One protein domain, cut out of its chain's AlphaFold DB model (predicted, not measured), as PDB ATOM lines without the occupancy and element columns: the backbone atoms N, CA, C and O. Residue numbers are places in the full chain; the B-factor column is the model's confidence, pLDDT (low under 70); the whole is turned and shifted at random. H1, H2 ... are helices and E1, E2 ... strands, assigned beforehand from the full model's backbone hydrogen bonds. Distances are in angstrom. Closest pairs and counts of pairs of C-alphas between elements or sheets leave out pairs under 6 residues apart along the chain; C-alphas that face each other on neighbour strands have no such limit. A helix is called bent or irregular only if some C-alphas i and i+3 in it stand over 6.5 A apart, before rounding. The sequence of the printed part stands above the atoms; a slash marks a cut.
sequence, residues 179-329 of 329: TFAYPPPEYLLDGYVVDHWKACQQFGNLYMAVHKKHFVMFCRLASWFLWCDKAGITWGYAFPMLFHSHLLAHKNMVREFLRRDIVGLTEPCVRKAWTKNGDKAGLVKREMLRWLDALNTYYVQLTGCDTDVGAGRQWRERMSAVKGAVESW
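Overview. This is residues 179 to 329 of the 329 residues of an uncharacterized protein of Clathrospora elynae (UniProt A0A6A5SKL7). Three long helices, H3, H5 and H6, form an up-and-down bundle, each running against the one before it; H2 crosses one end of it, and the short H1 and H4 pack on H2. Residues 304 to 310, of which 309 and 310 belong to H6, stick out at the other end. The printed part has 151 residues, mostly helix, with named elements in the order H1, H2, E1, H3, H4, H5, H6. It is compact, with a radius of gyration of the C-alphas of 16.2 A and spans of 44 by 37 by 30 A.

Along the chain. Residues 179 to 192 hold no named element. Find C-alpha 193 at (-8.758, -6.523, -6.850); there H1 begins, running to 200. Next come H2, residues 212 to 231, 28.1 A long, and E1, residues 236 to 238, which pairs with no named strand. H3, residues 247 to 266, spans 28.4 A and has a kink of 25 degrees near residue 260. H4 is residues 268 to 275. H5, residues 278 to 303, spans 36.8 A and is irregular: C-alphas 279 and 282 are 7.5 A apart. H6, residues 309 to 327, ends at C-alpha 327, (5.780, -28.080, 8.319).

Arrangement. At the hub, H2, look for Ala 222: its C-alpha is 5.8 A from that of Val 284, the closest pair where H2 touches H5, about perpendicular at 74 degrees. H1 touches H2, closest at C-alphas 200 and 219, 5.2 A. H5 and H6 form a helical hairpin, a shallow tilt of 12 degrees, closest at C-alphas 285 and 326, 6.1 A. H3 touches H6, closest at C-alphas 266 and 325, 5.6 A. H1, H2, H4 and H6 have every O i to N i+4 pair within hydrogen-bond range; H3 has 12 of 16, H5 20 of 22.

Size, cuts and confidence. The farthest C-alphas, Val 194 and Asp 306, are 45.3 A apart. The printed part has no cut, and the link from H1 to H2 is long. The model's pLDDT is under 70 at residues 179 to 190, 242 to 245 and 305 to 308.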
ATOM      1  N   THR A 179     -15.889 -17.183 -11.278       60.56
ATOM      2  CA  THR A 179     -17.297 -16.750 -11.345       60.56
ATOM      3  C   THR A 179     -17.500 -15.280 -11.695       60.56
ATOM      4  O   THR A 179     -18.647 -14.866 -11.831       60.56
ATOM      5  N   PHE A 180     -16.432 -14.501 -11.873       55.03
ATOM      6  CA  PHE A 180     -16.524 -13.089 -12.247       55.03
ATOM      7  C   PHE A 180     -15.876 -12.818 -13.604       55.03
ATOM      8  O   PHE A 180     -14.760 -13.254 -13.869       55.03
ATOM      9  N   ALA A 181     -16.605 -12.079 -14.444       46.41
ATOM     10  CA  ALA A 181     -16.194 -11.658 -15.780       46.41
ATOM     11  C   ALA A 181     -15.370 -10.349 -15.789       46.41
ATOM     12  O   ALA A 181     -14.990  -9.884 -16.858       46.41
ATOM     13  N   TYR A 182     -15.097  -9.734 -14.628       43.09
ATOM     14  CA  TYR A 182     -14.362  -8.465 -14.542       43.09
ATOM     15  C   TYR A 182     -13.696  -8.275 -13.163       43.09
ATOM     16  O   TYR A 182     -14.379  -8.509 -12.161       43.09
ATOM     17  N   PRO A 183     -12.424  -7.820 -13.051       52.22
ATOM     18  CA  PRO A 183     -11.429  -7.518 -14.101       52.22
ATOM     19  C   PRO A 183     -10.721  -8.827 -14.569       52.22
ATOM     20  O   PRO A 183     -11.143  -9.878 -14.098       52.22
ATOM     21  N   PRO A 184      -9.769  -8.829 -15.536       55.56
ATOM     22  CA  PRO A 184      -9.661  -9.830 -16.616       55.56
ATOM     23  C   PRO A 184      -9.687 -11.297 -16.155       55.56
ATOM     24  O   PRO A 184      -9.243 -11.567 -15.044       55.56
ATOM     25  N   PRO A 185     -10.130 -12.249 -17.007       55.03
ATOM     26  CA  PRO A 185     -10.485 -13.645 -16.670       55.03
ATOM     27  C   PRO A 185      -9.428 -14.484 -15.916       55.03
ATOM     28  O   PRO A 185      -9.722 -15.588 -15.457       55.03
ATOM     29  N   GLU A 186      -8.224 -13.953 -15.727       53.44
ATOM     30  CA  GLU A 186      -7.136 -14.514 -14.926       53.44
ATOM     31  C   GLU A 186      -7.088 -13.992 -13.473       53.44
ATOM     32  O   GLU A 186      -6.248 -14.436 -12.689       53.44
ATOM     33  N   TYR A 187      -7.967 -13.061 -13.081       54.12
ATOM     34  CA  TYR A 187      -8.007 -12.506 -11.729       54.12
ATOM     35  C   TYR A 187      -8.768 -13.393 -10.736       54.12
ATOM     36  O   TYR A 187      -9.675 -14.163 -11.046       54.12
ATOM     37  N   LEU A 188      -8.278 -13.341  -9.504       62.97
ATOM     38  CA  LEU A 188      -8.044 -14.516  -8.681       62.97
ATOM     39  C   LEU A 188      -9.056 -14.591  -7.556       62.97
ATOM     40  O   LEU A 188      -8.873 -13.907  -6.564       62.97
ATOM     41  N   LEU A 189     -10.046 -15.478  -7.661       69.38
ATOM     42  CA  LEU A 189     -11.105 -15.692  -6.658       69.38
ATOM     43  C   LEU A 189     -12.190 -14.601  -6.658       69.38
ATOM     44  O   LEU A 189     -11.974 -13.479  -7.105       69.38
ATOM     45  N   ASP A 190     -13.366 -14.943  -6.116       69.88
ATOM     46  CA  ASP A 190     -14.468 -13.990  -5.915       69.88
ATOM     47  C   ASP A 190     -13.996 -12.742  -5.145       69.88
ATOM     48  O   ASP A 190     -13.330 -12.872  -4.112       69.88
ATOM     49  N   GLY A 191     -14.373 -11.550  -5.620       71.25
ATOM     50  CA  GLY A 191     -14.073 -10.258  -4.989       71.25
ATOM     51  C   GLY A 191     -13.369  -9.270  -5.924       71.25
ATOM     52  O   GLY A 191     -12.929  -9.631  -7.015       71.25
ATOM     53  N   TYR A 192     -13.259  -8.011  -5.493       77.12
ATOM     54  CA  TYR A 192     -12.553  -6.981  -6.257       77.12
ATOM     55  C   TYR A 192     -11.037  -7.074  -6.027       77.12
ATOM     56  O   TYR A 192     -10.575  -7.527  -4.981       77.12
ATOM     57  N   VAL A 193     -10.235  -6.575  -6.975       80.12
ATOM     58  CA  VAL A 193      -8.758  -6.523  -6.850       80.12
ATOM     59  C   VAL A 193      -8.317  -5.815  -5.569       80.12
ATOM     60  O   VAL A 193      -7.344  -6.225  -4.942       80.12
ATOM     61  N   VAL A 194      -9.072  -4.801  -5.143       83.06
ATOM     62  CA  VAL A 194      -8.840  -4.071  -3.891       83.06
ATOM     63  C   VAL A 194      -8.910  -4.997  -2.672       83.06
ATOM     64  O   VAL A 194      -8.099  -4.862  -1.757       83.06
ATOM     65  N   ASP A 195      -9.829  -5.962  -2.661       81.38
ATOM     66  CA  ASP A 195      -9.985  -6.905  -1.550       81.38
ATOM     67  C   ASP A 195      -8.820  -7.899  -1.510       81.38
ATOM     68  O   ASP A 195      -8.266  -8.179  -0.445       81.38
ATOM     69  N   HIS A 196      -8.388  -8.381  -2.681       83.94
ATOM     70  CA  HIS A 196      -7.211  -9.247  -2.800       83.94
ATOM     71  C   HIS A 196      -5.942  -8.528  -2.359       83.94
ATOM     72  O   HIS A 196      -5.146  -9.091  -1.611       83.94
ATOM     73  N   TRP A 197      -5.776  -7.272  -2.774       85.75
ATOM     74  CA  TRP A 197      -4.656  -6.433  -2.361       85.75
ATOM     75  C   TRP A 197      -4.607  -6.271  -0.842       85.75
ATOM     76  O   TRP A 197      -3.577  -6.549  -0.232       85.75
ATOM     77  N   LYS A 198      -5.737  -5.909  -0.218       87.56
ATOM     78  CA  LYS A 198      -5.848  -5.776   1.243       87.56
ATOM     79  C   LYS A 198      -5.487  -7.072   1.972       87.56
ATOM     80  O   LYS A 198      -4.779  -7.022   2.973       87.56
ATOM     81  N   ALA A 199      -5.925  -8.227   1.465       84.75
ATOM     82  CA  ALA A 199      -5.582  -9.523   2.053       84.75
ATOM     83  C   ALA A 199      -4.085  -9.863   1.913       84.75
ATOM     84  O   ALA A 199      -3.504 -10.480   2.806       84.75
ATOM     85  N   CYS A 200      -3.453  -9.460   0.805       91.06
ATOM     86  CA  CYS A 200      -2.045  -9.747   0.526       91.06
ATOM     87  C   CYS A 200      -1.071  -8.772   1.194       91.06
ATOM     88  O   CYS A 200       0.071  -9.151   1.443       91.06
ATOM     89  N   GLN A 201      -1.509  -7.548   1.511       91.62
ATOM     90  CA  GLN A 201      -0.653  -6.447   1.966       91.62
ATOM     91  C   GLN A 201       0.263  -6.825   3.141       91.62
ATOM     92  O   GLN A 201       1.405  -6.378   3.194       91.62
ATOM     93  N   GLN A 202      -0.211  -7.672   4.058       91.38
ATOM     94  CA  GLN A 202       0.570  -8.116   5.219       91.38
ATOM     95  C   GLN A 202       1.629  -9.191   4.902       91.38
ATOM     96  O   GLN A 202       2.533  -9.415   5.699       91.38
ATOM     97  N   PHE A 203       1.536  -9.863   3.753       92.19
ATOM     98  CA  PHE A 203       2.431 -10.960   3.365       92.19
ATOM     99  C   PHE A 203       3.373 -10.588   2.217       92.19
ATOM    100  O   PHE A 203       4.444 -11.180   2.075       92.19
ATOM    101  N   GLY A 204       3.005  -9.605   1.397       91.94
ATOM    102  CA  GLY A 204       3.850  -9.110   0.319       91.94
ATOM    103  C   GLY A 204       3.079  -8.392  -0.781       91.94
ATOM    104  O   GLY A 204       1.863  -8.221  -0.732       91.94
ATOM    105  N   ASN A 205       3.812  -7.973  -1.809       90.81
ATOM    106  CA  ASN A 205       3.236  -7.297  -2.961       90.81
ATOM    107  C   ASN A 205       2.680  -8.324  -3.962       90.81
ATOM    108  O   ASN A 205       3.441  -9.091  -4.554       90.81
ATOM    109  N   LEU A 206       1.361  -8.295  -4.185       89.25
ATOM    110  CA  LEU A 206       0.664  -9.160  -5.143       89.25
ATOM    111  C   LEU A 206       1.257  -9.086  -6.560       89.25
ATOM    112  O   LEU A 206       1.307 -10.096  -7.259       89.25
ATOM    113  N   TYR A 207       1.736  -7.915  -6.986       86.56
ATOM    114  CA  TYR A 207       2.283  -7.721  -8.330       86.56
ATOM    115  C   TYR A 207       3.662  -8.360  -8.523       86.56
ATOM    116  O   TYR A 207       4.048  -8.620  -9.657       86.56
ATOM    117  N   MET A 208       4.381  -8.654  -7.435       87.94
ATOM    118  CA  MET A 208       5.693  -9.309  -7.483       87.94
ATOM    119  C   MET A 208       5.599 -10.839  -7.433       87.94
ATOM    120  O   MET A 208       6.607 -11.527  -7.594       87.94
ATOM    121  N   ALA A 209       4.413 -11.393  -7.174       87.31
ATOM    122  CA  ALA A 209       4.215 -12.832  -7.119       87.31
ATOM    123  C   ALA A 209       4.121 -13.418  -8.537       87.31
ATOM    124  O   ALA A 209       3.268 -13.013  -9.321       87.31
ATOM    125  N   VAL A 210       4.961 -14.417  -8.834       88.19
ATOM    126  CA  VAL A 210       4.903 -15.186 -10.093       88.19
ATOM    127  C   VAL A 210       3.585 -15.959 -10.165       88.19
ATOM    128  O   VAL A 210       2.803 -15.799 -11.097       88.19
ATOM    129  N   HIS A 211       3.271 -16.719  -9.112       89.00
ATOM    130  CA  HIS A 211       2.025 -17.472  -8.993       89.00
ATOM    131  C   HIS A 211       0.976 -16.679  -8.211       89.00
ATOM    132  O   HIS A 211       0.656 -16.986  -7.059       89.00
ATOM    133  N   LYS A 212       0.433 -15.629  -8.841       87.81
ATOM    134  CA  LYS A 212      -0.517 -14.710  -8.195       87.81
ATOM    135  C   LYS A 212      -1.705 -15.454  -7.561       87.81
ATOM    136  O   LYS A 212      -2.066 -15.139  -6.431       87.81
ATOM    137  N   LYS A 213      -2.276 -16.471  -8.230       87.25
ATOM    138  CA  LYS A 213      -3.413 -17.270  -7.712       87.25
ATOM    139  C   LYS A 213      -3.119 -17.882  -6.356       87.25
ATOM    140  O   LYS A 213      -3.849 -17.656  -5.392       87.25
ATOM    141  N   HIS A 214      -2.044 -18.656  -6.306       90.00
ATOM    142  CA  HIS A 214      -1.625 -19.383  -5.118       90.00
ATOM    143  C   HIS A 214      -1.232 -18.422  -4.004       90.00
ATOM    144  O   HIS A 214      -1.579 -18.648  -2.848       90.00
ATOM    145  N   PHE A 215      -0.607 -17.298  -4.363       91.69
ATOM    146  CA  PHE A 215      -0.291 -16.242  -3.416       91.69
ATOM    147  C   PHE A 215      -1.548 -15.625  -2.780       91.69
ATOM    148  O   PHE A 215      -1.617 -15.537  -1.556       91.69
ATOM    149  N   VAL A 216      -2.576 -15.278  -3.564       91.06
ATOM    150  CA  VAL A 216      -3.846 -14.746  -3.025       91.06
ATOM    151  C   VAL A 216      -4.549 -15.776  -2.139       91.06
ATOM    152  O   VAL A 216      -5.021 -15.428  -1.057       91.06
ATOM    153  N   MET A 217      -4.604 -17.044  -2.559       91.19
ATOM    154  CA  MET A 217      -5.191 -18.116  -1.744       91.19
ATOM    155  C   MET A 217      -4.499 -18.249  -0.388       91.19
ATOM    156  O   MET A 217      -5.173 -18.283   0.644       91.19
ATOM    157  N   PHE A 218      -3.164 -18.296  -0.398       93.19
ATOM    158  CA  PHE A 218      -2.353 -18.320   0.813       93.19
ATOM    159  C   PHE A 218      -2.678 -17.119   1.700       93.19
ATOM    160  O   PHE A 218      -2.998 -17.295   2.873       93.19
ATOM    161  N   CYS A 219      -2.681 -15.911   1.133       93.12
ATOM    162  CA  CYS A 219      -2.952 -14.691   1.882       93.12
ATOM    163  C   CYS A 219      -4.348 -14.699   2.514       93.12
ATOM    164  O   CYS A 219      -4.491 -14.276   3.660       93.12
ATOM    165  N   ARG A 220      -5.378 -15.209   1.826       92.25
ATOM    166  CA  ARG A 220      -6.737 -15.327   2.384       92.25
ATOM    167  C   ARG A 220      -6.807 -16.319   3.541       92.25
ATOM    168  O   ARG A 220      -7.365 -15.977   4.580       92.25
ATOM    169  N   LEU A 221      -6.220 -17.507   3.387       94.50
ATOM    170  CA  LEU A 221      -6.173 -18.514   4.454       94.50
ATOM    171  C   LEU A 221      -5.387 -18.008   5.664       94.50
ATOM    172  O   LEU A 221      -5.886 -18.052   6.783       94.50
ATOM    173  N   ALA A 222      -4.193 -17.464   5.439       94.75
ATOM    174  CA  ALA A 222      -3.362 -16.930   6.506       94.75
ATOM    175  C   ALA A 222      -4.051 -15.752   7.215       94.75
ATOM    176  O   ALA A 222      -4.106 -15.729   8.442       94.75
ATOM    177  N   SER A 223      -4.664 -14.822   6.470       93.88
ATOM    178  CA  SER A 223      -5.458 -13.726   7.053       93.88
ATOM    179  C   SER A 223      -6.613 -14.248   7.903       93.88
ATOM    180  O   SER A 223      -6.846 -13.732   8.994       93.88
ATOM    181  N   TRP A 224      -7.319 -15.271   7.420       95.19
ATOM    182  CA  TRP A 224      -8.407 -15.909   8.152       95.19
ATOM    183  C   TRP A 224      -7.919 -16.543   9.456       95.19
ATOM    184  O   TRP A 224      -8.490 -16.276  10.508       95.19
ATOM    185  N   PHE A 225      -6.832 -17.312   9.428       95.81
ATOM    186  CA  PHE A 225      -6.296 -17.955  10.630       95.81
ATOM    187  C   PHE A 225      -5.793 -16.941  11.663       95.81
ATOM    188  O   PHE A 225      -6.089 -17.081  12.849       95.81
ATOM    189  N   LEU A 226      -5.112 -15.877  11.223       94.00
ATOM    190  CA  LEU A 226      -4.714 -14.773  12.105       94.00
ATOM    191  C   LEU A 226      -5.922 -14.051  12.704       94.00
ATOM    192  O   LEU A 226      -5.900 -13.645  13.866       94.00
ATOM    193  N   TRP A 227      -6.984 -13.886  11.917       94.81
ATOM    194  CA  TRP A 227      -8.224 -13.292  12.392       94.81
ATOM    195  C   TRP A 227      -8.911 -14.183  13.439       94.81
ATOM    196  O   TRP A 227      -9.337 -13.672  14.474       94.81
ATOM    197  N   CYS A 228      -8.958 -15.504  13.225       94.12
ATOM    198  CA  CYS A 228      -9.503 -16.474  14.180       94.12
ATOM    199  C   CYS A 228      -8.765 -16.445  15.521       94.12
ATOM    200  O   CYS A 228      -9.408 -16.433  16.571       94.12
ATOM    201  N   ASP A 229      -7.434 -16.382  15.485       93.56
ATOM    202  CA  ASP A 229      -6.614 -16.272  16.692       93.56
ATOM    203  C   ASP A 229      -6.868 -14.968  17.444       93.56
ATOM    204  O   ASP A 229      -7.170 -14.988  18.636       93.56
ATOM    205  N   LYS A 230      -6.872 -13.833  16.733       92.81
ATOM    206  CA  LYS A 230      -7.207 -12.535  17.331       92.81
ATOM    207  C   LYS A 230      -8.605 -12.537  17.956       92.81
ATOM    208  O   LYS A 230      -8.827 -11.882  18.973       92.81
ATOM    209  N   ALA A 231      -9.552 -13.249  17.347       90.81
ATOM    210  CA  ALA A 231     -10.898 -13.408  17.879       90.81
ATOM    211  C   ALA A 231     -10.968 -14.386  19.069       90.81
ATOM    212  O   ALA A 231     -11.962 -14.377  19.795       90.81
ATOM    213  N   GLY A 232      -9.945 -15.221  19.281       92.50
ATOM    214  CA  GLY A 232      -9.949 -16.296  20.273       92.50
ATOM    215  C   GLY A 232     -10.980 -17.380  19.956       92.50
ATOM    216  O   GLY A 232     -11.580 -17.940  20.874       92.50
ATOM    217  N   ILE A 233     -11.251 -17.625  18.669       93.12
ATOM    218  CA  ILE A 233     -12.298 -18.544  18.215       93.12
ATOM    219  C   ILE A 233     -11.689 -19.695  17.431       93.12
ATOM    220  O   ILE A 233     -10.995 -19.510  16.433       93.12
ATOM    221  N   THR A 234     -12.044 -20.901  17.857       94.06
ATOM    222  CA  THR A 234     -11.607 -22.145  17.239       94.06
ATOM    223  C   THR A 234     -12.674 -22.640  16.268       94.06
ATOM    224  O   THR A 234     -13.764 -23.026  16.681       94.06
ATOM    225  N   TRP A 235     -12.345 -22.689  14.977       95.69
ATOM    226  CA  TRP A 235     -13.251 -23.184  13.935       95.69
ATOM    227  C   TRP A 235     -12.934 -24.628  13.558       95.69
ATOM    228  O   TRP A 235     -11.776 -24.992  13.381       95.69
ATOM    229  N   GLY A 236     -13.961 -25.462  13.430       96.75
ATOM    230  CA  GLY A 236     -13.898 -26.718  12.694       96.75
ATOM    231  C   GLY A 236     -13.994 -26.466  11.191       96.75
ATOM    232  O   GLY A 236     -14.627 -25.505  10.754       96.75
ATOM    233  N   TYR A 237     -13.393 -27.342  10.394       97.12
ATOM    234  CA  TYR A 237     -13.457 -27.282   8.937       97.12
ATOM    235  C   TYR A 237     -14.136 -28.539   8.409       97.12
ATOM    236  O   TYR A 237     -13.849 -29.646   8.860       97.12
ATOM    237  N   ALA A 238     -15.049 -28.360   7.466       95.25
ATOM    238  CA  ALA A 238     -15.726 -29.433   6.762       95.25
ATOM    239  C   ALA A 238     -15.831 -29.074   5.278       95.25
ATOM    240  O   ALA A 238     -15.790 -27.903   4.900       95.25
ATOM    241  N   PHE A 239     -15.986 -30.085   4.432       93.25
ATOM    242  CA  PHE A 239     -16.030 -29.918   2.983       93.25
ATOM    243  C   PHE A 239     -17.291 -30.601   2.462       93.25
ATOM    244  O   PHE A 239     -17.237 -31.754   2.072       93.25
ATOM    245  N   PRO A 240     -18.474 -29.974   2.523       86.62
ATOM    246  CA  PRO A 240     -19.698 -30.660   2.127       86.62
ATOM    247  C   PRO A 240     -19.721 -30.957   0.622       86.62
ATOM    248  O   PRO A 240     -19.175 -30.212  -0.195       86.62
ATOM    249  N   MET A 241     -20.432 -32.020   0.246       78.88
ATOM    250  CA  MET A 241     -20.847 -32.236  -1.137       78.88
ATOM    251  C   MET A 241     -21.991 -31.260  -1.439       78.88
ATOM    252  O   MET A 241     -23.028 -31.295  -0.784       78.88
ATOM    253  N   LEU A 242     -21.781 -30.330  -2.370       65.44
ATOM    254  CA  LEU A 242     -22.679 -29.174  -2.531       65.44
ATOM    255  C   LEU A 242     -23.841 -29.416  -3.490       65.44
ATOM    256  O   LEU A 242     -24.694 -28.548  -3.636       65.44
ATOM    257  N   PHE A 243     -23.881 -30.566  -4.155       62.59
ATOM    258  CA  PHE A 243     -24.876 -30.873  -5.172       62.59
ATOM    259  C   PHE A 243     -25.145 -32.378  -5.190       62.59
ATOM    260  O   PHE A 243     -24.261 -33.161  -4.851       62.59
ATOM    261  N   HIS A 244     -26.301 -32.786  -5.719       60.16
ATOM    262  CA  HIS A 244     -26.561 -34.163  -6.175       60.16
ATOM    263  C   HIS A 244     -25.661 -34.573  -7.363       60.16
ATOM    264  O   HIS A 244     -25.974 -35.499  -8.106       60.16
ATOM    265  N   SER A 245     -24.551 -33.860  -7.587       60.78
ATOM    266  CA  SER A 245     -23.531 -34.232  -8.551       60.78
ATOM    267  C   SER A 245     -23.041 -35.637  -8.237       60.78
ATOM    268  O   SER A 245     -22.766 -35.947  -7.076       60.78
ATOM    269  N   HIS A 246     -22.890 -36.459  -9.274       76.69
ATOM    270  CA  HIS A 246     -22.349 -37.806  -9.149       76.69
ATOM    271  C   HIS A 246     -21.087 -37.817  -8.271       76.69
ATOM    272  O   HIS A 246     -20.174 -37.012  -8.472       76.69
ATOM    273  N   LEU A 247     -21.028 -38.758  -7.323       80.94
ATOM    274  CA  LEU A 247     -19.925 -38.939  -6.372       80.94
ATOM    275  C   LEU A 247     -18.541 -38.874  -7.046       80.94
ATOM    276  O   LEU A 247     -17.617 -38.266  -6.512       80.94
ATOM    277  N   LEU A 248     -18.418 -39.448  -8.247       81.50
ATOM    278  CA  LEU A 248     -17.199 -39.429  -9.063       81.50
ATOM    279  C   LEU A 248     -16.770 -38.014  -9.483       81.50
ATOM    280  O   LEU A 248     -15.592 -37.676  -9.381       81.50
ATOM    281  N   ALA A 249     -17.710 -37.165  -9.906       85.19
ATOM    282  CA  ALA A 249     -17.412 -35.785 -10.287       85.19
ATOM    283  C   ALA A 249     -16.906 -34.980  -9.083       85.19
ATOM    284  O   ALA A 249     -15.946 -34.218  -9.200       85.19
ATOM    285  N   HIS A 250     -17.499 -35.204  -7.908       86.81
ATOM    286  CA  HIS A 250     -17.062 -34.553  -6.674       86.81
ATOM    287  C   HIS A 250     -15.685 -35.050  -6.208       86.81
ATOM    288  O   HIS A 250     -14.834 -34.243  -5.843       86.81
ATOM    289  N   LYS A 251     -15.410 -36.360  -6.305       88.31
ATOM    290  CA  LYS A 251     -14.070 -36.931  -6.057       88.31
ATOM    291  C   LYS A 251     -13.010 -36.268  -6.934       88.31
ATOM    292  O   LYS A 251     -11.976 -35.827  -6.430       88.31
ATOM    293  N   ASN A 252     -13.283 -36.160  -8.232       89.38
ATOM    294  CA  ASN A 252     -12.373 -35.524  -9.181       89.38
ATOM    295  C   ASN A 252     -12.189 -34.033  -8.879       89.38
ATOM    296  O   ASN A 252     -11.065 -33.547  -8.926       89.38
ATOM    297  N   MET A 253     -13.252 -33.328  -8.486       90.75
ATOM    298  CA  MET A 253     -13.177 -31.926  -8.068       90.75
ATOM    299  C   MET A 253     -12.218 -31.732  -6.887       90.75
ATOM    300  O   MET A 253     -11.323 -30.896  -6.965       90.75
ATOM    301  N   VAL A 254     -12.346 -32.542  -5.830       93.06
ATOM    302  CA  VAL A 254     -11.469 -32.466  -4.647       93.06
ATOM    303  C   VAL A 254     -10.011 -32.776  -5.013       93.06
ATOM    304  O   VAL A 254      -9.098 -32.080  -4.563       93.06
ATOM    305  N   ARG A 255      -9.773 -33.781  -5.868       93.12
ATOM    306  CA  ARG A 255      -8.424 -34.109  -6.367       93.12
ATOM    307  C   ARG A 255      -7.812 -32.970  -7.170       93.12
ATOM    308  O   ARG A 255      -6.644 -32.642  -6.966       93.12
ATOM    309  N   GLU A 256      -8.582 -32.384  -8.080       92.75
ATOM    310  CA  GLU A 256      -8.129 -31.270  -8.907       92.75
ATOM    311  C   GLU A 256      -7.873 -30.021  -8.067       92.75
ATOM    312  O   GLU A 256      -6.891 -29.328  -8.314       92.75
ATOM    313  N   PHE A 257      -8.673 -29.781  -7.029       93.56
ATOM    314  CA  PHE A 257      -8.442 -28.705  -6.071       93.56
ATOM    315  C   PHE A 257      -7.122 -28.882  -5.312       93.56
ATOM    316  O   PHE A 257      -6.317 -27.951  -5.255       93.56
ATOM    317  N   LEU A 258      -6.821 -30.090  -4.812       95.12
ATOM    318  CA  LEU A 258      -5.502 -30.355  -4.228       95.12
ATOM    319  C   LEU A 258      -4.395 -30.115  -5.264       95.12
ATOM    320  O   LEU A 258      -3.453 -29.375  -4.998       95.12
ATOM    321  N   ARG A 259      -4.531 -30.710  -6.456       94.31
ATOM    322  CA  ARG A 259      -3.511 -30.697  -7.514       94.31
ATOM    323  C   ARG A 259      -3.195 -29.303  -8.046       94.31
ATOM    324  O   ARG A 259      -2.030 -29.009  -8.274       94.31
ATOM    325  N   ARG A 260      -4.220 -28.503  -8.341       91.75
ATOM    326  CA  ARG A 260      -4.071 -27.221  -9.042       91.75
ATOM    327  C   ARG A 260      -3.934 -26.052  -8.087       91.75
ATOM    328  O   ARG A 260      -3.229 -25.101  -8.408       91.75
ATOM    329  N   ASP A 261      -4.620 -26.108  -6.951       91.62
ATOM    330  CA  ASP A 261      -4.838 -24.927  -6.124       91.62
ATOM    331  C   ASP A 261      -4.038 -25.003  -4.819       91.62
ATOM    332  O   ASP A 261      -3.293 -24.080  -4.498       91.62
ATOM    333  N   ILE A 262      -4.118 -26.122  -4.095       93.38
ATOM    334  CA  ILE A 262      -3.449 -26.279  -2.792       93.38
ATOM    335  C   ILE A 262      -1.962 -26.622  -2.924       93.38
ATOM    336  O   ILE A 262      -1.168 -26.151  -2.112       93.38
ATOM    337  N   VAL A 263      -1.548 -27.359  -3.963       92.94
ATOM    338  CA  VAL A 263      -0.114 -27.565  -4.266       92.94
ATOM    339  C   VAL A 263       0.619 -26.231  -4.424       92.94
ATOM    340  O   VAL A 263       1.783 -26.143  -4.060       92.94
ATOM    341  N   GLY A 264      -0.077 -25.164  -4.822       89.50
ATOM    342  CA  GLY A 264       0.461 -23.807  -4.853       89.50
ATOM    343  C   GLY A 264       1.068 -23.304  -3.536       89.50
ATOM    344  O   GLY A 264       1.868 -22.375  -3.544       89.50
ATOM    345  N   LEU A 265       0.725 -23.910  -2.395       90.19
ATOM    346  CA  LEU A 265       1.333 -23.594  -1.100       90.19
ATOM    347  C   LEU A 265       2.807 -24.023  -1.005       90.19
ATOM    348  O   LEU A 265       3.542 -23.492  -0.172       90.19
ATOM    349  N   THR A 266       3.256 -24.963  -1.841       92.25
ATOM    350  CA  THR A 266       4.658 -25.407  -1.876       92.25
ATOM    351  C   THR A 266       5.552 -24.462  -2.683       92.25
ATOM    352  O   THR A 266       6.782 -24.538  -2.561       92.25
ATOM    353  N   GLU A 267       4.943 -23.549  -3.450       93.12
ATOM    354  CA  GLU A 267       5.623 -22.652  -4.376       93.12
ATOM    355  C   GLU A 267       6.601 -21.701  -3.666       93.12
ATOM    356  O   GLU A 267       6.300 -21.168  -2.586       93.12
ATOM    357  N   PRO A 268       7.753 -21.383  -4.288       90.25
ATOM    358  CA  PRO A 268       8.756 -20.513  -3.682       90.25
ATOM    359  C   PRO A 268       8.229 -19.122  -3.313       90.25
ATOM    360  O   PRO A 268       8.682 -18.540  -2.329       90.25
ATOM    361  N   CYS A 269       7.278 -18.570  -4.075       89.50
ATOM    362  CA  CYS A 269       6.705 -17.256  -3.775       89.50
ATOM    363  C   CYS A 269       5.882 -17.258  -2.478       89.50
ATOM    364  O   CYS A 269       5.962 -16.297  -1.716       89.50
ATOM    365  N   VAL A 270       5.154 -18.344  -2.198       91.12
ATOM    366  CA  VAL A 270       4.400 -18.512  -0.948       91.12
ATOM    367  C   VAL A 270       5.366 -18.724   0.213       91.12
ATOM    368  O   VAL A 270       5.279 -18.023   1.221       91.12
ATOM    369  N   ARG A 271       6.371 -19.589   0.027       89.31
ATOM    370  CA  ARG A 271       7.413 -19.838   1.034       89.31
ATOM    371  C   ARG A 271       8.161 -18.561   1.429       89.31
ATOM    372  O   ARG A 271       8.347 -18.303   2.610       89.31
ATOM    373  N   LYS A 272       8.545 -17.725   0.457       88.81
ATOM    374  CA  LYS A 272       9.224 -16.438   0.708       88.81
ATOM    375  C   LYS A 272       8.338 -15.421   1.431       88.81
ATOM    376  O   LYS A 272       8.836 -14.655   2.248       88.81
ATOM    377  N   ALA A 273       7.051 -15.359   1.096       87.38
ATOM    378  CA  ALA A 273       6.118 -14.455   1.771       87.38
ATOM    379  C   ALA A 273       5.890 -14.858   3.230       87.38
ATOM    380  O   ALA A 273       5.704 -14.016   4.111       87.38
ATOM    381  N   TRP A 274       5.941 -16.161   3.472       84.12
ATOM    382  CA  TRP A 274       5.821 -16.725   4.791       84.12
ATOM    383  C   TRP A 274       7.043 -16.479   5.679       84.12
ATOM    384  O   TRP A 274       6.879 -15.966   6.782       84.12
ATOM    385  N   THR A 275       8.258 -16.782   5.207       84.00
ATOM    386  CA  THR A 275       9.482 -16.636   6.020       84.00
ATOM    387  C   THR A 275       9.704 -15.204   6.511       84.00
ATOM    388  O   THR A 275      10.297 -14.991   7.563       84.00
ATOM    389  N   LYS A 276       9.169 -14.210   5.794       84.19
ATOM    390  CA  LYS A 276       9.164 -12.802   6.213       84.19
ATOM    391  C   LYS A 276       8.290 -12.507   7.441       84.19
ATOM    392  O   LYS A 276       8.486 -11.479   8.072       84.19
ATOM    393  N   ASN A 277       7.336 -13.376   7.774       83.38
ATOM    394  CA  ASN A 277       6.351 -13.203   8.845       83.38
ATOM    395  C   ASN A 277       6.560 -14.191  10.014       83.38
ATOM    396  O   ASN A 277       5.588 -14.624  10.638       83.38
ATOM    397  N   GLY A 278       7.820 -14.540  10.307       79.62
ATOM    398  CA  GLY A 278       8.221 -15.590  11.257       79.62
ATOM    399  C   GLY A 278       7.495 -15.578  12.610       79.62
ATOM    400  O   GLY A 278       7.094 -16.631  13.097       79.62
ATOM    401  N   ASP A 279       7.212 -14.405  13.178       83.88
ATOM    402  CA  ASP A 279       6.550 -14.286  14.491       83.88
ATOM    403  C   ASP A 279       5.138 -14.889  14.526       83.88
ATOM    404  O   ASP A 279       4.663 -15.369  15.555       83.88
ATOM    405  N   LYS A 280       4.446 -14.878  13.385       87.62
ATOM    406  CA  LYS A 280       3.082 -15.401  13.237       87.62
ATOM    407  C   LYS A 280       3.062 -16.806  12.638       87.62
ATOM    408  O   LYS A 280       1.984 -17.379  12.433       87.62
ATOM    409  N   ALA A 281       4.244 -17.363  12.375       85.38
ATOM    410  CA  ALA A 281       4.394 -18.565  11.586       85.38
ATOM    411  C   ALA A 281       3.778 -19.789  12.274       85.38
ATOM    412  O   ALA A 281       2.939 -20.498  11.717       85.38
ATOM    413  N   GLY A 282       4.113 -19.997  13.548       89.50
ATOM    414  CA  GLY A 282       3.629 -21.155  14.303       89.50
ATOM    415  C   GLY A 282       2.099 -21.267  14.329       89.50
ATOM    416  O   GLY A 282       1.551 -22.369  14.259       89.50
ATOM    417  N   LEU A 283       1.400 -20.130  14.363       91.38
ATOM    418  CA  LEU A 283      -0.056 -20.104  14.419       91.38
ATOM    419  C   LEU A 283      -0.707 -20.501  13.096       91.38
ATOM    420  O   LEU A 283      -1.551 -21.398  13.057       91.38
ATOM    421  N   VAL A 284      -0.321 -19.822  12.017       93.31
ATOM    422  CA  VAL A 284      -0.893 -20.074  10.693       93.31
ATOM    423  C   VAL A 284      -0.508 -21.479  10.216       93.31
ATOM    424  O   VAL A 284      -1.351 -22.149   9.629       93.31
ATOM    425  N   LYS A 285       0.688 -21.982  10.562       94.56
ATOM    426  CA  LYS A 285       1.097 -23.377  10.336       94.56
ATOM    427  C   LYS A 285       0.143 -24.363  11.008       94.56
ATOM    428  O   LYS A 285      -0.390 -25.246  10.342       94.56
ATOM    429  N   ARG A 286      -0.121 -24.196  12.310       95.31
ATOM    430  CA  ARG A 286      -1.016 -25.083  13.073       95.31
ATOM    431  C   ARG A 286      -2.427 -25.130  12.480       95.31
ATOM    432  O   ARG A 286      -2.969 -26.214  12.285       95.31
ATOM    433  N   GLU A 287      -3.015 -23.973  12.182       96.19
ATOM    434  CA  GLU A 287      -4.366 -23.917  11.604       96.19
ATOM    435  C   GLU A 287      -4.408 -24.429  10.159       96.19
ATOM    436  O   GLU A 287      -5.363 -25.108   9.781       96.19
ATOM    437  N   MET A 288      -3.359 -24.189   9.366       95.88
ATOM    438  CA  MET A 288      -3.245 -24.737   8.013       95.88
ATOM    439  C   MET A 288      -3.181 -26.265   8.030       95.88
ATOM    440  O   MET A 288      -3.899 -26.909   7.270       95.88
ATOM    441  N   LEU A 289      -2.373 -26.859   8.916       97.06
ATOM    442  CA  LEU A 289      -2.304 -28.316   9.063       97.06
ATOM    443  C   LEU A 289      -3.661 -28.894   9.464       97.06
ATOM    444  O   LEU A 289      -4.129 -29.832   8.826       97.06
ATOM    445  N   ARG A 290      -4.352 -28.266  10.419       97.06
ATOM    446  CA  ARG A 290      -5.708 -28.666  10.817       97.06
ATOM    447  C   ARG A 290      -6.716 -28.574   9.665       97.06
ATOM    448  O   ARG A 290      -7.591 -29.430   9.535       97.06
ATOM    449  N   TRP A 291      -6.611 -27.543   8.829       97.19
ATOM    450  CA  TRP A 291      -7.444 -27.385   7.637       97.19
ATOM    451  C   TRP A 291      -7.150 -28.474   6.588       97.19
ATOM    452  O   TRP A 291      -8.079 -29.069   6.038       97.19
ATOM    453  N   LEU A 292      -5.870 -28.789   6.358       97.38
ATOM    454  CA  LEU A 292      -5.427 -29.864   5.461       97.38
ATOM    455  C   LEU A 292      -5.823 -31.252   5.979       97.38
ATOM    456  O   LEU A 292      -6.196 -32.117   5.188       97.38
ATOM    457  N   ASP A 293      -5.786 -31.465   7.294       97.56
ATOM    458  CA  ASP A 293      -6.273 -32.685   7.938       97.56
ATOM    459  C   ASP A 293      -7.762 -32.877   7.687       97.56
ATOM    460  O   ASP A 293      -8.166 -33.946   7.235       97.56
ATOM    461  N   ALA A 294      -8.568 -31.832   7.879       97.06
ATOM    462  CA  ALA A 294      -9.995 -31.884   7.579       97.06
ATOM    463  C   ALA A 294     -10.267 -32.201   6.097       97.06
ATOM    464  O   ALA A 294     -11.162 -32.992   5.791       97.06
ATOM    465  N   LEU A 295      -9.474 -31.640   5.174       96.62
ATOM    466  CA  LEU A 295      -9.570 -31.938   3.741       96.62
ATOM    467  C   LEU A 295      -9.204 -33.400   3.444       96.62
ATOM    468  O   LEU A 295      -9.885 -34.067   2.665       96.62
ATOM    469  N   ASN A 296      -8.147 -33.911   4.079       96.31
ATOM    470  CA  ASN A 296      -7.713 -35.296   3.941       96.31
ATOM    471  C   ASN A 296      -8.749 -36.281   4.491       96.31
ATOM    472  O   ASN A 296      -9.118 -37.224   3.796       96.31
ATOM    473  N   THR A 297      -9.259 -36.044   5.702       95.88
ATOM    474  CA  THR A 297     -10.325 -36.855   6.305       95.88
ATOM    475  C   THR A 297     -11.563 -36.866   5.420       95.88
ATOM    476  O   THR A 297     -12.128 -37.932   5.182       95.88
ATOM    477  N   TYR A 298     -11.943 -35.713   4.866       94.94
ATOM    478  CA  TYR A 298     -13.060 -35.640   3.936       94.94
ATOM    479  C   TYR A 298     -12.834 -36.476   2.669       94.94
ATOM    480  O   TYR A 298     -13.713 -37.233   2.262       94.94
ATOM    481  N   TYR A 299     -11.652 -36.382   2.053       93.25
ATOM    482  CA  TYR A 299     -11.337 -37.170   0.862       93.25
ATOM    483  C   TYR A 299     -11.357 -38.678   1.140       93.25
ATOM    484  O   TYR A 299     -11.951 -39.426   0.367       93.25
ATOM    485  N   VAL A 300     -10.779 -39.118   2.264       92.31
ATOM    486  CA  VAL A 300     -10.782 -40.533   2.680       92.31
ATOM    487  C   VAL A 300     -12.210 -41.047   2.889       92.31
ATOM    488  O   VAL A 300     -12.548 -42.135   2.422       92.31
ATOM    489  N   GLN A 301     -13.075 -40.251   3.527       91.19
ATOM    490  CA  GLN A 301     -14.500 -40.576   3.671       91.19
ATOM    491  C   GLN A 301     -15.199 -40.689   2.313       91.19
ATOM    492  O   GLN A 301     -16.041 -41.561   2.118       91.19
ATOM    493  N   LEU A 302     -14.840 -39.826   1.361       89.44
ATOM    494  CA  LEU A 302     -15.431 -39.808   0.029       89.44
ATOM    495  C   LEU A 302     -15.020 -41.030  -0.802       89.44
ATOM    496  O   LEU A 302     -15.841 -41.577  -1.541       89.44
ATOM    497  N   THR A 303     -13.753 -41.449  -0.735       86.69
ATOM    498  CA  THR A 303     -13.242 -42.567  -1.540       86.69
ATOM    499  C   THR A 303     -13.719 -43.929  -1.060       86.69
ATOM    500  O   THR A 303     -13.815 -44.827  -1.895       86.69
ATOM    501  N   GLY A 304     -14.057 -44.073   0.226       77.81
ATOM    502  CA  GLY A 304     -14.113 -45.388   0.867       77.81
ATOM    503  C   GLY A 304     -12.702 -45.978   0.976       77.81
ATOM    504  O   GLY A 304     -11.784 -45.520   0.291       77.81
ATOM    505  N   CYS A 305     -12.495 -46.953   1.861       58.31
ATOM    506  CA  CYS A 305     -11.144 -47.405   2.199       58.31
ATOM    507  C   CYS A 305     -10.316 -47.952   1.018       58.31
ATOM    508  O   CYS A 305      -9.109 -47.773   1.069       58.31
ATOM    509  N   ASP A 306     -10.886 -48.545  -0.043       53.19
ATOM    510  CA  ASP A 306     -10.057 -49.280  -1.020       53.19
ATOM    511  C   ASP A 306     -10.730 -49.550  -2.378       53.19
ATOM    512  O   ASP A 306     -11.275 -50.622  -2.596       53.19
ATOM    513  N   THR A 307     -10.663 -48.640  -3.356       55.66
ATOM    514  CA  THR A 307     -10.982 -49.042  -4.755       55.66
ATOM    515  C   THR A 307     -10.089 -48.445  -5.842       55.66
ATOM    516  O   THR A 307      -9.992 -49.028  -6.915       55.66
ATOM    517  N   ASP A 308      -9.370 -47.346  -5.589       69.56
ATOM    518  CA  ASP A 308      -8.471 -46.739  -6.584       69.56
ATOM    519  C   ASP A 308      -7.056 -46.585  -6.006       69.56
ATOM    520  O   ASP A 308      -6.671 -45.537  -5.475       69.56
ATOM    521  N   VAL A 309      -6.284 -47.677  -6.074       78.06
ATOM    522  CA  VAL A 309      -4.911 -47.761  -5.542       78.06
ATOM    523  C   VAL A 309      -4.017 -46.668  -6.146       78.06
ATOM    524  O   VAL A 309      -3.164 -46.108  -5.450       78.06
ATOM    525  N   GLY A 310      -4.241 -46.315  -7.417       85.94
ATOM    526  CA  GLY A 310      -3.480 -45.292  -8.131       85.94
ATOM    527  C   GLY A 310      -3.817 -43.877  -7.663       85.94
ATOM    528  O   GLY A 310      -2.930 -43.134  -7.229       85.94
ATOM    529  N   ALA A 311      -5.096 -43.494  -7.700       85.69
ATOM    530  CA  ALA A 311      -5.513 -42.157  -7.281       85.69
ATOM    531  C   ALA A 311      -5.291 -41.909  -5.785       85.69
ATOM    532  O   ALA A 311      -4.895 -40.807  -5.395       85.69
ATOM    533  N   GLY A 312      -5.520 -42.924  -4.947       89.12
ATOM    534  CA  GLY A 312      -5.276 -42.853  -3.509       89.12
ATOM    535  C   GLY A 312      -3.799 -42.622  -3.183       89.12
ATOM    536  O   GLY A 312      -3.484 -41.793  -2.327       89.12
ATOM    537  N   ARG A 313      -2.883 -43.288  -3.902       90.88
ATOM    538  CA  ARG A 313      -1.435 -43.067  -3.758       90.88
ATOM    539  C   ARG A 313      -1.047 -41.637  -4.133       90.88
ATOM    540  O   ARG A 313      -0.448 -40.949  -3.311       90.88
ATOM    541  N   GLN A 314      -1.471 -41.163  -5.308       92.81
ATOM    542  CA  GLN A 314      -1.185 -39.792  -5.755       92.81
ATOM    543  C   GLN A 314      -1.730 -38.733  -4.786       92.81
ATOM    544  O   GLN A 314      -1.090 -37.705  -4.563       92.81
ATOM    545  N   TRP A 315      -2.916 -38.963  -4.208       94.31
ATOM    546  CA  TRP A 315      -3.476 -38.082  -3.184       94.31
ATOM    547  C   TRP A 315      -2.579 -38.021  -1.947       94.31
ATOM    548  O   TRP A 315      -2.219 -36.925  -1.520       94.31
ATOM    549  N   ARG A 316      -2.192 -39.177  -1.392       94.56
ATOM    550  CA  ARG A 316      -1.343 -39.249  -0.191       94.56
ATOM    551  C   ARG A 316       0.015 -38.596  -0.410       94.56
ATOM    552  O   ARG A 316       0.437 -37.819   0.437       94.56
ATOM    553  N   GLU A 317       0.662 -38.858  -1.544       95.25
ATOM    554  CA  GLU A 317       1.952 -38.251  -1.896       95.25
ATOM    555  C   GLU A 317       1.852 -36.725  -1.968       95.25
ATOM    556  O   GLU A 317       2.638 -36.022  -1.338       95.25
ATOM    557  N   ARG A 318       0.837 -36.192  -2.662       95.81
ATOM    558  CA  ARG A 318       0.636 -34.739  -2.767       95.81
ATOM    559  C   ARG A 318       0.247 -34.100  -1.443       95.81
ATOM    560  O   ARG A 318       0.772 -33.043  -1.110       95.81
ATOM    561  N   MET A 319      -0.657 -34.721  -0.691       97.19
ATOM    562  CA  MET A 319      -1.062 -34.231   0.625       97.19
ATOM    563  C   MET A 319       0.132 -34.219   1.587       97.19
ATOM    564  O   MET A 319       0.321 -33.240   2.301       97.19
ATOM    565  N   SER A 320       0.967 -35.262   1.561       96.75
ATOM    566  CA  SER A 320       2.212 -35.330   2.329       96.75
ATOM    567  C   SER A 320       3.201 -34.244   1.899       96.75
ATOM    568  O   SER A 320       3.715 -33.526   2.745       96.75
ATOM    569  N   ALA A 321       3.394 -34.033   0.592       96.12
ATOM    570  CA  ALA A 321       4.268 -32.977   0.082       96.12
ATOM    571  C   ALA A 321       3.802 -31.571   0.502       96.12
ATOM    572  O   ALA A 321       4.616 -30.745   0.912       96.12
ATOM    573  N   VAL A 322       2.493 -31.300   0.444       96.25
ATOM    574  CA  VAL A 322       1.924 -30.025   0.909       96.25
ATOM    575  C   VAL A 322       2.097 -29.875   2.416       96.25
ATOM    576  O   VAL A 322       2.556 -28.828   2.864       96.25
ATOM    577  N   LYS A 323       1.772 -30.902   3.208       96.94
ATOM    578  CA  LYS A 323       1.951 -30.865   4.665       96.94
ATOM    579  C   LYS A 323       3.410 -30.682   5.056       96.94
ATOM    580  O   LYS A 323       3.684 -29.800   5.853       96.94
ATOM    581  N   GLY A 324       4.337 -31.408   4.436       96.12
ATOM    582  CA  GLY A 324       5.774 -31.254   4.661       96.12
ATOM    583  C   GLY A 324       6.268 -29.849   4.310       96.12
ATOM    584  O   GLY A 324       7.054 -29.261   5.050       96.12
ATOM    585  N   ALA A 325       5.744 -29.247   3.235       93.69
ATOM    586  CA  ALA A 325       6.022 -27.845   2.937       93.69
ATOM    587  C   ALA A 325       5.491 -26.915   4.041       93.69
ATOM    588  O   ALA A 325       6.246 -26.069   4.507       93.69
ATOM    589  N   VAL A 326       4.250 -27.104   4.502       93.88
ATOM    590  CA  VAL A 326       3.650 -26.347   5.620       93.88
ATOM    591  C   VAL A 326       4.352 -26.620   6.955       93.88
ATOM    592  O   VAL A 326       4.338 -25.786   7.850       93.88
ATOM    593  N   GLU A 327       4.990 -27.769   7.130       94.00
ATOM    594  CA  GLU A 327       5.780 -28.080   8.319       94.00
ATOM    595  C   GLU A 327       7.148 -27.401   8.300       94.00
ATOM    596  O   GLU A 327       7.645 -27.026   9.360       94.00
ATOM    597  N   SER A 328       7.725 -27.195   7.115       90.44
ATOM    598  CA  SER A 328       8.989 -26.464   6.933       90.44
ATOM    599  C   SER A 328       8.870 -24.943   7.093       90.44
ATOM    600  O   SER A 328       9.879 -24.241   7.068       90.44
ATOM    601  N   TRP A 329       7.637 -24.451   7.200       86.31
ATOM    602  CA  TRP A 329       7.291 -23.057   7.444       86.31
ATOM    603  C   TRP A 329       7.711 -22.585   8.835       86.31
ATOM    604  O   TRP A 329       7.458 -23.312   9.827       86.31
TER     605      TRP A 329